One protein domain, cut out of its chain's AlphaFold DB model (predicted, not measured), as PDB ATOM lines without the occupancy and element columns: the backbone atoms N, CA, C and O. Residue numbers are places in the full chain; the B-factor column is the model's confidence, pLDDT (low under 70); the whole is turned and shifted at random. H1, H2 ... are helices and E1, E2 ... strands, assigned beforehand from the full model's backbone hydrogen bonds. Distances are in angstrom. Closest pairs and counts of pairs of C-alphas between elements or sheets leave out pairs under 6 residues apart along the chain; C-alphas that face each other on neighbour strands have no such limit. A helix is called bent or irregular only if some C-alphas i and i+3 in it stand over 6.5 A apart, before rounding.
ATOM      1  N   ALA A 219     266.073 390.190 600.555       87.38
ATOM      2  CA  ALA A 219     264.705 389.678 600.540       87.38
ATOM      3  C   ALA A 219     264.442 388.719 599.366       87.38
ATOM      4  O   ALA A 219     263.854 387.656 599.566       87.38
ATOM      5  N   LEU A 220     264.889 389.068 598.152       87.81
ATOM      6  CA  LEU A 220     264.746 388.199 596.981       87.81
ATOM      7  C   LEU A 220     265.570 386.920 597.147       87.81
ATOM      8  O   LEU A 220     265.075 385.844 596.833       87.81
ATOM      9  N   HIS A 221     266.774 387.032 597.706       89.38
ATOM     10  CA  HIS A 221     267.667 385.912 597.963       89.38
ATOM     11  C   HIS A 221     267.033 384.930 598.947       89.38
ATOM     12  O   HIS A 221     266.898 383.753 598.634       89.38
ATOM     13  N   SER A 222     266.523 385.422 600.082       92.00
ATOM     14  CA  SER A 222     265.804 384.578 601.042       92.00
ATOM     15  C   SER A 222     264.565 383.920 600.421       92.00
ATOM     16  O   SER A 222     264.297 382.746 600.680       92.00
ATOM     17  N   LYS A 223     263.816 384.645 599.576       91.75
ATOM     18  CA  LYS A 223     262.655 384.088 598.864       91.75
ATOM     19  C   LYS A 223     263.071 382.982 597.886       91.75
ATOM     20  O   LYS A 223     262.423 381.942 597.862       91.75
ATOM     21  N   TRP A 224     264.139 383.198 597.118       93.50
ATOM     22  CA  TRP A 224     264.684 382.231 596.164       93.50
ATOM     23  C   TRP A 224     265.170 380.962 596.864       93.50
ATOM     24  O   TRP A 224     264.712 379.880 596.528       93.50
ATOM     25  N   GLN A 225     265.990 381.084 597.913       95.12
ATOM     26  CA  GLN A 225     266.489 379.928 598.668       95.12
ATOM     27  C   GLN A 225     265.353 379.099 599.285       95.12
ATOM     28  O   GLN A 225     265.377 377.871 599.226       95.12
ATOM     29  N   LYS A 226     264.328 379.754 599.850       93.94
ATOM     30  CA  LYS A 226     263.140 379.058 600.373       93.94
ATOM     31  C   LYS A 226     262.387 378.311 599.274       93.94
ATOM     32  O   LYS A 226     261.927 377.203 599.523       93.94
ATOM     33  N   PHE A 227     262.264 378.915 598.092       93.44
ATOM     34  CA  PHE A 227     261.600 378.300 596.948       93.44
ATOM     35  C   PHE A 227     262.379 377.081 596.437       93.44
ATOM     36  O   PHE A 227     261.814 375.998 596.375       93.44
ATOM     37  N   VAL A 228     263.685 377.223 596.189       95.25
ATOM     38  CA  VAL A 228     264.554 376.119 595.744       95.25
ATOM     39  C   VAL A 228     264.537 374.959 596.731       95.25
ATOM     40  O   VAL A 228     264.413 373.813 596.317       95.25
ATOM     41  N   ARG A 229     264.619 375.239 598.040       93.56
ATOM     42  CA  ARG A 229     264.545 374.185 599.058       93.56
ATOM     43  C   ARG A 229     263.203 373.454 599.019       93.56
ATOM     44  O   ARG A 229     263.183 372.237 599.131       93.56
ATOM     45  N   ALA A 230     262.094 374.182 598.878       89.25
ATOM     46  CA  ALA A 230     260.769 373.574 598.804       89.25
ATOM     47  C   ALA A 230     260.607 372.699 597.550       89.25
ATOM     48  O   ALA A 230     260.103 371.587 597.665       89.25
ATOM     49  N   GLU A 231     261.067 373.168 596.389       89.94
ATOM     50  CA  GLU A 231     261.015 372.406 595.135       89.94
ATOM     51  C   GLU A 231     261.936 371.179 595.175       89.94
ATOM     52  O   GLU A 231     261.492 370.081 594.860       89.94
ATOM     53  N   GLY A 232     263.167 371.313 595.681       88.94
ATOM     54  CA  GLY A 232     264.109 370.193 595.810       88.94
ATOM     55  C   GLY A 232     263.635 369.065 596.732       88.94
ATOM     56  O   GLY A 232     264.057 367.922 596.584       88.94
ATOM     57  N   LEU A 233     262.726 369.369 597.664       85.62
ATOM     58  CA  LEU A 233     262.062 368.379 598.514       85.62
ATOM     59  C   LEU A 233     260.855 367.706 597.837       85.62
ATOM     60  O   LEU A 233     260.380 366.684 598.334       85.62
ATOM     61  N   ARG A 234     260.328 368.279 596.747       81.94
ATOM     62  CA  ARG A 234     259.072 367.869 596.094       81.94
ATOM     63  C   ARG A 234     259.271 367.193 594.745       81.94
ATOM     64  O   ARG A 234     258.462 366.326 594.409       81.94
ATOM     65  N   THR A 235     260.277 367.608 593.979       83.12
ATOM     66  CA  THR A 235     260.473 367.194 592.588       83.12
ATOM     67  C   THR A 235     261.939 366.903 592.272       83.12
ATOM     68  O   THR A 235     262.851 367.292 593.009       83.12
ATOM     69  N   ASP A 236     262.154 366.220 591.151       82.94
ATOM     70  CA  ASP A 236     263.477 365.895 590.606       82.94
ATOM     71  C   ASP A 236     263.899 366.835 589.468       82.94
ATOM     72  O   ASP A 236     264.944 366.651 588.848       82.94
ATOM     73  N   ASP A 237     263.153 367.922 589.261       86.75
ATOM     74  CA  ASP A 237     263.365 368.853 588.151       86.75
ATOM     75  C   ASP A 237     264.716 369.571 588.211       86.75
ATOM     76  O   ASP A 237     265.250 369.873 589.284       86.75
ATOM     77  N   SER A 238     265.258 369.916 587.044       91.25
ATOM     78  CA  SER A 238     266.504 370.676 586.961       91.25
ATOM     79  C   SER A 238     266.362 372.074 587.576       91.25
ATOM     80  O   SER A 238     265.280 372.671 587.641       91.25
ATOM     81  N   LEU A 239     267.487 372.658 588.000       93.56
ATOM     82  CA  LEU A 239     267.483 374.006 588.568       93.56
ATOM     83  C   LEU A 239     267.001 375.069 587.562       93.56
ATOM     84  O   LEU A 239     266.476 376.100 587.979       93.56
ATOM     85  N   GLY A 240     267.155 374.816 586.256       93.12
ATOM     86  CA  GLY A 240     266.590 375.654 585.196       93.12
ATOM     87  C   GLY A 240     265.065 375.713 585.273       93.12
ATOM     88  O   GLY A 240     264.505 376.801 585.398       93.12
ATOM     89  N   VAL A 241     264.412 374.551 585.332       91.12
ATOM     90  CA  VAL A 241     262.950 374.443 585.469       91.12
ATOM     91  C   VAL A 241     262.468 375.113 586.762       91.12
ATOM     92  O   VAL A 241     261.522 375.904 586.746       91.12
ATOM     93  N   ILE A 242     263.160 374.880 587.882       93.44
ATOM     94  CA  ILE A 242     262.848 375.512 589.175       93.44
ATOM     95  C   ILE A 242     262.971 377.044 589.092       93.44
ATOM     96  O   ILE A 242     262.147 377.775 589.650       93.44
ATOM     97  N   LEU A 243     263.987 377.564 588.397       92.69
ATOM     98  CA  LEU A 243     264.159 379.003 588.210       92.69
ATOM     99  C   LEU A 243     263.024 379.602 587.372       92.69
ATOM    100  O   LEU A 243     262.502 380.663 587.726       92.69
ATOM    101  N   ASP A 244     262.602 378.925 586.310       90.50
ATOM    102  CA  ASP A 244     261.501 379.394 585.473       90.50
ATOM    103  C   ASP A 244     260.171 379.400 586.231       90.50
ATOM    104  O   ASP A 244     259.446 380.400 586.189       90.50
ATOM    105  N   ARG A 245     259.906 378.383 587.063       90.44
ATOM    106  CA  ARG A 245     258.785 378.405 588.021       90.44
ATOM    107  C   ARG A 245     258.879 379.588 588.983       90.44
ATOM    108  O   ARG A 245     257.887 380.271 589.242       90.44
ATOM    109  N   PHE A 246     260.070 379.884 589.502       92.00
ATOM    110  CA  PHE A 246     260.253 381.010 590.416       92.00
ATOM    111  C   PHE A 246     259.981 382.364 589.759       92.00
ATOM    112  O   PHE A 246     259.413 383.251 590.409       92.00
ATOM    113  N   LYS A 247     260.381 382.539 588.496       89.12
ATOM    114  CA  LYS A 247     260.049 383.727 587.695       89.12
ATOM    115  C   LYS A 247     258.544 383.815 587.473       89.12
ATOM    116  O   LYS A 247     257.965 384.879 587.687       89.12
ATOM    117  N   LEU A 248     257.915 382.691 587.132       86.94
ATOM    118  CA  LEU A 248     256.490 382.589 586.834       86.94
ATOM    119  C   LEU A 248     255.603 383.055 588.002       86.94
ATOM    120  O   LEU A 248     254.628 383.776 587.798       86.94
ATOM    121  N   ILE A 249     255.966 382.714 589.242       89.31
ATOM    122  CA  ILE A 249     255.205 383.127 590.436       89.31
ATOM    123  C   ILE A 249     255.413 384.599 590.829       89.31
ATOM    124  O   ILE A 249     254.785 385.082 591.778       89.31
ATOM    125  N   GLN A 250     256.322 385.333 590.176       87.44
ATOM    126  CA  GLN A 250     256.467 386.765 590.430       87.44
ATOM    127  C   GLN A 250     255.361 387.511 589.687       87.44
ATOM    128  O   GLN A 250     255.538 387.929 588.548       87.44
ATOM    129  N   VAL A 251     254.230 387.723 590.359       86.81
ATOM    130  CA  VAL A 251     253.117 388.517 589.825       86.81
ATOM    131  C   VAL A 251     252.885 389.798 590.621       86.81
ATOM    132  O   VAL A 251     253.239 389.900 591.799       86.81
ATOM    133  N   ALA A 252     252.291 390.784 589.962       84.69
ATOM    134  CA  ALA A 252     251.669 391.948 590.567       84.69
ATOM    135  C   ALA A 252     250.154 391.852 590.358       84.69
ATOM    136  O   ALA A 252     249.700 391.386 589.315       84.69
ATOM    137  N   PHE A 253     249.376 392.291 591.342       86.62
ATOM    138  CA  PHE A 253     247.921 392.312 591.237       86.62
ATOM    139  C   PHE A 253     247.463 393.700 590.800       86.62
ATOM    140  O   PHE A 253     247.851 394.695 591.411       86.62
ATOM    141  N   ASN A 254     246.648 393.765 589.751       85.50
ATOM    142  CA  ASN A 254     246.004 394.996 589.298       85.50
ATOM    143  C   ASN A 254     244.542 394.711 588.928       85.50
ATOM    144  O   ASN A 254     244.185 393.562 588.675       85.50
ATOM    145  N   ARG A 255     243.681 395.729 588.928       82.81
ATOM    146  CA  ARG A 255     242.291 395.584 588.477       82.81
ATOM    147  C   ARG A 255     242.224 395.700 586.958       82.81
ATOM    148  O   ARG A 255     242.879 396.561 586.376       82.81
ATOM    149  N   ASP A 256     241.447 394.825 586.333       76.00
ATOM    150  CA  ASP A 256     241.139 394.915 584.910       76.00
ATOM    151  C   ASP A 256     240.072 395.990 584.625       76.00
ATOM    152  O   ASP A 256     239.559 396.645 585.537       76.00
ATOM    153  N   ALA A 257     239.720 396.167 583.348       74.69
ATOM    154  CA  ALA A 257     238.696 397.125 582.918       74.69
ATOM    155  C   ALA A 257     237.302 396.850 583.520       74.69
ATOM    156  O   ALA A 257     236.488 397.763 583.614       74.69
ATOM    157  N   SER A 258     237.035 395.618 583.961       66.31
ATOM    158  CA  SER A 258     235.807 395.227 584.666       66.31
ATOM    159  C   SER A 258     235.903 395.356 586.192       66.31
ATOM    160  O   SER A 258     234.981 394.967 586.905       66.31
ATOM    161  N   GLY A 259     237.005 395.900 586.718       70.69
ATOM    162  CA  GLY A 259     237.242 396.063 588.153       70.69
ATOM    163  C   GLY A 259     237.663 394.780 588.878       70.69
ATOM    164  O   GLY A 259     237.863 394.814 590.096       70.69
ATOM    165  N   VAL A 260     237.842 393.667 588.160       71.75
ATOM    166  CA  VAL A 260     238.247 392.371 588.715       71.75
ATOM    167  C   VAL A 260     239.759 392.361 588.917       71.75
ATOM    168  O   VAL A 260     240.528 392.721 588.026       71.75
ATOM    169  N   MET A 261     240.209 391.953 590.103       74.62
ATOM    170  CA  MET A 261     241.636 391.831 590.398       74.62
ATOM    171  C   MET A 261     242.237 390.660 589.613       74.62
ATOM    172  O   MET A 261     241.806 389.521 589.770       74.62
ATOM    173  N   ARG A 262     243.254 390.933 588.794       77.62
ATOM    174  CA  ARG A 262     244.011 389.935 588.033       77.62
ATOM    175  C   ARG A 262     245.487 389.975 588.392       77.62
ATOM    176  O   ARG A 262     246.037 391.021 588.743       77.62
ATOM    177  N   ALA A 263     246.128 388.818 588.282       80.50
ATOM    178  CA  ALA A 263     247.573 388.709 588.347       80.50
ATOM    179  C   ALA A 263     248.181 389.071 586.983       80.50
ATOM    180  O   ALA A 263     247.684 388.648 585.941       80.50
ATOM    181  N   TYR A 264     249.267 389.836 587.008       79.62
ATOM    182  CA  TYR A 264     250.083 390.190 585.851       79.62
ATOM    183  C   TYR A 264     251.537 389.830 586.148       79.62
ATOM    184  O   TYR A 264     251.958 390.009 587.295       79.62
ATOM    185  N   PRO A 265     252.334 389.374 585.165       76.88
ATOM    186  CA  PRO A 265     253.760 389.146 585.367       76.88
ATOM    187  C   PRO A 265     254.416 390.397 585.953       76.88
ATOM    188  O   PRO A 265     254.395 391.480 585.359       76.88
ATOM    189  N   ALA A 266     254.979 390.277 587.153       75.00
ATOM    190  CA  ALA A 266     255.719 391.369 587.745       75.00
ATOM    191  C   ALA A 266     257.003 391.507 586.935       75.00
ATOM    192  O   ALA A 266     257.873 390.641 587.005       75.00
ATOM    193  N   ASN A 267     257.145 392.609 586.197       60.53
ATOM    194  CA  ASN A 267     258.381 392.957 585.495       60.53
ATOM    195  C   ASN A 267     259.453 393.395 586.516       60.53
ATOM    196  O   ASN A 267     259.911 394.538 586.553       60.53
ATOM    197  N   ARG A 268     259.772 392.500 587.458       61.28
ATOM    198  CA  ARG A 268     260.824 392.678 588.447       61.28
ATOM    199  C   ARG A 268     262.140 392.464 587.728       61.28
ATOM    200  O   ARG A 268     262.327 391.465 587.045       61.28
ATOM    201  N   LYS A 269     263.058 393.411 587.916       71.25
ATOM    202  CA  LYS A 269     264.443 393.327 587.447       71.25
ATOM    203  C   LYS A 269     265.154 392.210 588.220       71.25
ATOM    204  O   LYS A 269     265.791 392.472 589.239       71.25
ATOM    205  N   LEU A 270     264.930 390.964 587.811       78.69
ATOM    206  CA  LEU A 270     265.619 389.806 588.364       78.69
ATOM    207  C   LEU A 270     267.093 389.834 587.920       78.69
ATOM    208  O   LEU A 270     267.401 390.400 586.865       78.69
ATOM    209  N   PRO A 271     268.012 389.283 588.731       81.38
ATOM    210  CA  PRO A 271     269.394 389.052 588.315       81.38
ATOM    211  C   PRO A 271     269.490 388.141 587.085       81.38
ATOM    212  O   PRO A 271     268.499 387.543 586.671       81.38
ATOM    213  N   ARG A 272     270.705 387.986 586.542       80.69
ATOM    214  CA  ARG A 272     270.975 386.988 585.494       80.69
ATOM    215  C   ARG A 272     270.618 385.581 585.976       80.69
ATOM    216  O   ARG A 272     270.842 385.252 587.143       80.69
ATOM    217  N   ASP A 273     270.161 384.747 585.051       87.94
ATOM    218  CA  ASP A 273     269.787 383.365 585.344       87.94
ATOM    219  C   ASP A 273     270.959 382.536 585.858       87.94
ATOM    220  O   ASP A 273     270.796 381.835 586.849       87.94
ATOM    221  N   SER A 274     272.148 382.676 585.262       85.75
ATOM    222  CA  SER A 274     273.365 382.005 585.739       85.75
ATOM    223  C   SER A 274     273.650 382.325 587.206       85.75
ATOM    224  O   SER A 274     273.772 381.423 588.023       85.75
ATOM    225  N   TYR A 275     273.602 383.606 587.580       84.44
ATOM    226  CA  TYR A 275     273.798 384.036 588.963       84.44
ATOM    227  C   TYR A 275     272.733 383.472 589.920       84.44
ATOM    228  O   TYR A 275     273.037 383.078 591.044       84.44
ATOM    229  N   MET A 276     271.468 383.413 589.493       89.69
ATOM    230  CA  MET A 276     270.404 382.790 590.291       89.69
ATOM    231  C   MET A 276     270.613 381.276 590.431       89.69
ATOM    232  O   MET A 276     270.405 380.742 591.525       89.69
ATOM    233  N   LYS A 277     271.056 380.598 589.363       92.75
ATOM    234  CA  LYS A 277     271.424 379.177 589.371       92.75
ATOM    235  C   LYS A 277     272.595 378.924 590.329       92.75
ATOM    236  O   LYS A 277     272.482 378.050 591.181       92.75
ATOM    237  N   ASP A 278     273.643 379.743 590.309       89.75
ATOM    238  CA  ASP A 278     274.792 379.598 591.215       89.75
ATOM    239  C   ASP A 278     274.391 379.726 592.692       89.75
ATOM    240  O   ASP A 278     274.828 378.942 593.533       89.75
ATOM    241  N   LEU A 279     273.483 380.656 593.012       91.12
ATOM    242  CA  LEU A 279     272.924 380.793 594.363       91.12
ATOM    243  C   LEU A 279     271.998 379.629 594.758       91.12
ATOM    244  O   LEU A 279     271.875 379.309 595.942       91.12
ATOM    245  N   GLY A 280     271.299 379.037 593.786       94.44
ATOM    246  CA  GLY A 280     270.325 377.967 594.003       94.44
ATOM    247  C   GLY A 280     270.956 376.579 594.125       94.44
ATOM    248  O   GLY A 280     270.518 375.790 594.959       94.44
ATOM    249  N   ARG A 281     272.009 376.290 593.353       95.38
ATOM    250  CA  ARG A 281     272.679 374.981 593.277       95.38
ATOM    251  C   ARG A 281     273.051 374.388 594.650       95.38
ATOM    252  O   ARG A 281     272.638 373.257 594.909       95.38
ATOM    253  N   PRO A 282     273.724 375.109 595.574       96.62
ATOM    254  CA  PRO A 282     274.051 374.545 596.888       96.62
ATOM    255  C   PRO A 282     272.808 374.256 597.740       96.62
ATOM    256  O   PRO A 282     272.798 373.310 598.525       96.62
ATOM    257  N   VAL A 283     271.741 375.046 597.584       96.56
ATOM    258  CA  VAL A 283     270.481 374.848 598.314       96.56
ATOM    259  C   VAL A 283     269.724 373.637 597.779       96.56
ATOM    260  O   VAL A 283     269.201 372.858 598.572       96.56
ATOM    261  N   LEU A 284     269.684 373.470 596.454       95.75
ATOM    262  CA  LEU A 284     269.040 372.332 595.805       95.75
ATOM    263  C   LEU A 284     269.725 371.020 596.197       95.75
ATOM    264  O   LEU A 284     269.041 370.089 596.614       95.75
ATOM    265  N   ARG A 285     271.063 370.979 596.129       94.94
ATOM    266  CA  ARG A 285     271.860 369.815 596.539       94.94
ATOM    267  C   ARG A 285     271.554 369.425 597.981       94.94
ATOM    268  O   ARG A 285     271.093 368.321 598.227       94.94
ATOM    269  N   LYS A 286     271.654 370.383 598.910       94.69
ATOM    270  CA  LYS A 286     271.342 370.149 600.324       94.69
ATOM    271  C   LYS A 286     269.917 369.627 600.543       94.69
ATOM    272  O   LYS A 286     269.718 368.732 601.353       94.69
ATOM    273  N   ALA A 287     268.924 370.180 599.846       91.25
ATOM    274  CA  ALA A 287     267.535 369.732 599.972       91.25
ATOM    275  C   ALA A 287     267.343 368.286 599.480       91.25
ATOM    276  O   ALA A 287     266.608 367.518 600.098       91.25
ATOM    277  N   ARG A 288     268.018 367.905 598.391       90.50
ATOM    278  CA  ARG A 288     267.980 366.539 597.854       90.50
ATOM    279  C   ARG A 288     268.721 365.547 598.745       90.50
ATOM    280  O   ARG A 288     268.192 364.464 598.970       90.50
ATOM    281  N   ASP A 289     269.857 365.947 599.308       88.75
ATOM    282  CA  ASP A 289     270.604 365.146 600.284       88.75
ATOM    283  C   ASP A 289     269.762 364.908 601.554       88.75
ATOM    284  O   ASP A 289     269.650 363.779 602.027       88.75
ATOM    285  N   GLU A 290     269.085 365.950 602.067       86.50
ATOM    286  CA  GLU A 290     268.133 365.847 603.190       86.50
ATOM    287  C   GLU A 290     267.000 364.849 602.879       86.50
ATOM    288  O   GLU A 290     266.651 364.008 603.713       86.50
ATOM    289  N   ARG A 291     266.440 364.906 601.665       84.12
ATOM    290  CA  ARG A 291     265.393 363.980 601.208       84.12
ATOM    291  C   ARG A 291     265.908 362.541 601.105       84.12
ATOM    292  O   ARG A 291     265.224 361.628 601.559       84.12
ATOM    293  N   ALA A 292     267.095 362.334 600.536       81.69
ATOM    294  CA  ALA A 292     267.706 361.012 600.400       81.69
ATOM    295  C   ALA A 292     268.007 360.376 601.768       81.69
ATOM    296  O   ALA A 292     267.667 359.216 601.988       81.69
ATOM    297  N   ALA A 293     268.541 361.151 602.717       79.50
ATOM    298  CA  ALA A 293     268.786 360.688 604.084       79.50
ATOM    299  C   ALA A 293     267.490 360.333 604.835       79.50
ATOM    300  O   ALA A 293     267.456 359.400 605.636       79.50
ATOM    301  N   THR A 294     266.404 361.063 604.571       76.31
ATOM    302  CA  THR A 294     265.088 360.754 605.154       76.31
ATOM    303  C   THR A 294     264.566 359.409 604.627       76.31
ATOM    304  O   THR A 294     264.085 358.594 605.408       76.31
ATOM    305  N   ARG A 295     264.742 359.128 603.326       71.81
ATOM    306  CA  ARG A 295     264.367 357.843 602.707       71.81
ATOM    307  C   ARG A 295     265.151 356.653 603.257       71.81
ATOM    308  O   ARG A 295     264.580 355.578 603.390       71.81
ATOM    309  N   SER A 296     266.441 356.822 603.556       64.25
ATOM    310  CA  SER A 296     267.286 355.719 604.039       64.25
ATOM    311  C   SER A 296     267.036 355.353 605.501       64.25
ATOM    312  O   SER A 296     267.247 354.207 605.888       64.25
ATOM    313  N   ASN A 297     266.623 356.322 606.323       56.44
ATOM    314  CA  ASN A 297     266.610 356.178 607.780       56.44
ATOM    315  C   ASN A 297     265.241 355.810 608.364       56.44
ATOM    316  O   ASN A 297     265.174 355.401 609.524       56.44
TER     317      ASN A 297
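What this domain is: This is residues 219 to 297 of the 750 residues of an uncharacterized protein of Paraburkholderia xenovorans (strain LB400) (UniProt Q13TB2). A two-stranded hairpin, E1 and E2, reaches away like an arm from a cluster of three helices, H1, H2 and H3, that meet one another at steep angles. H3, the longest helix, is kinked, and its last residues make the end of the length opposite the hairpin. The printed part has 79 residues, with three named helices and two named strands in the order H1, H2, E1, E2, H3; the sheet's order is E1 - E2, antiparallel, and the class is mostly helix. The whole is loose, with a radius of gyration of the C-alphas of 15.6 A, and its outline is a rod of 55 by 26 by 20 A.

Where its parts are: Strand E1 is residues 251 to 255, 13.0 A from first to last C-alpha, and strand E2 is residues 261 to 265, 13.4 A. Helix H2, residues 239 to 248, is 14.1 A long. Helix H1, residues 219 to 232, is 20.1 A long and begins with C-alpha 219 at (264.705, 389.678, 600.540). Helix H3, residues 273 to 297, is 35.4 A long and ends with C-alpha 297 at (266.610, 356.178, 607.780). H3 has a kink of 39 degrees near residue 280, and it is irregular, but only just: C-alphas 279 and 282 are 6.8 A apart.

How they stand to each other: E1 and E2 form a hairpin, antiparallel, with 144 degrees between their directions. N 252 and O 264 are within hydrogen-bond range at 2.8 A, as are N 262 and O 254 at 2.8 A. The closest C-alphas of H2 and E2, those of Leu 248 and Pro 265, are 7.3 A apart. H1 is apart from both strands, and E1 is apart from H3. H2 touches H1 at a steep tilt of 55 degrees, opposite ways, the closest C-alphas being those of Val 228 and Ile 242, 6.8 A apart. H3 touches H2 with residues 273 to 284 alone, at a steep tilt of 67 degrees, opposite ways; their closest C-alphas, those of Leu 239 and Lys 277, are 6.6 A apart. H3 touches H1 with residues 279 to 288 alone, at a steep tilt of 41 degrees, the same way; their closest C-alphas, those of Gly 232 and Leu 284, are 5.4 A apart. In H1 and H2 every O i to N i+4 pair is within hydrogen-bond range; in H3 19 of 21 are.

The domain as a whole: The two C-alphas farthest apart, those of Ala 257 and Asn 297, are 55.4 A apart. The printed part has no cut. The links H2 to E1 and E1 to E2 are tight, those from H1 to H2 and from E2 to H3 are short, and no link is long. The mean pLDDT of the printed part is 85.2; residue 258, residues 267 to 268 and residues 296 to 297 are under 70.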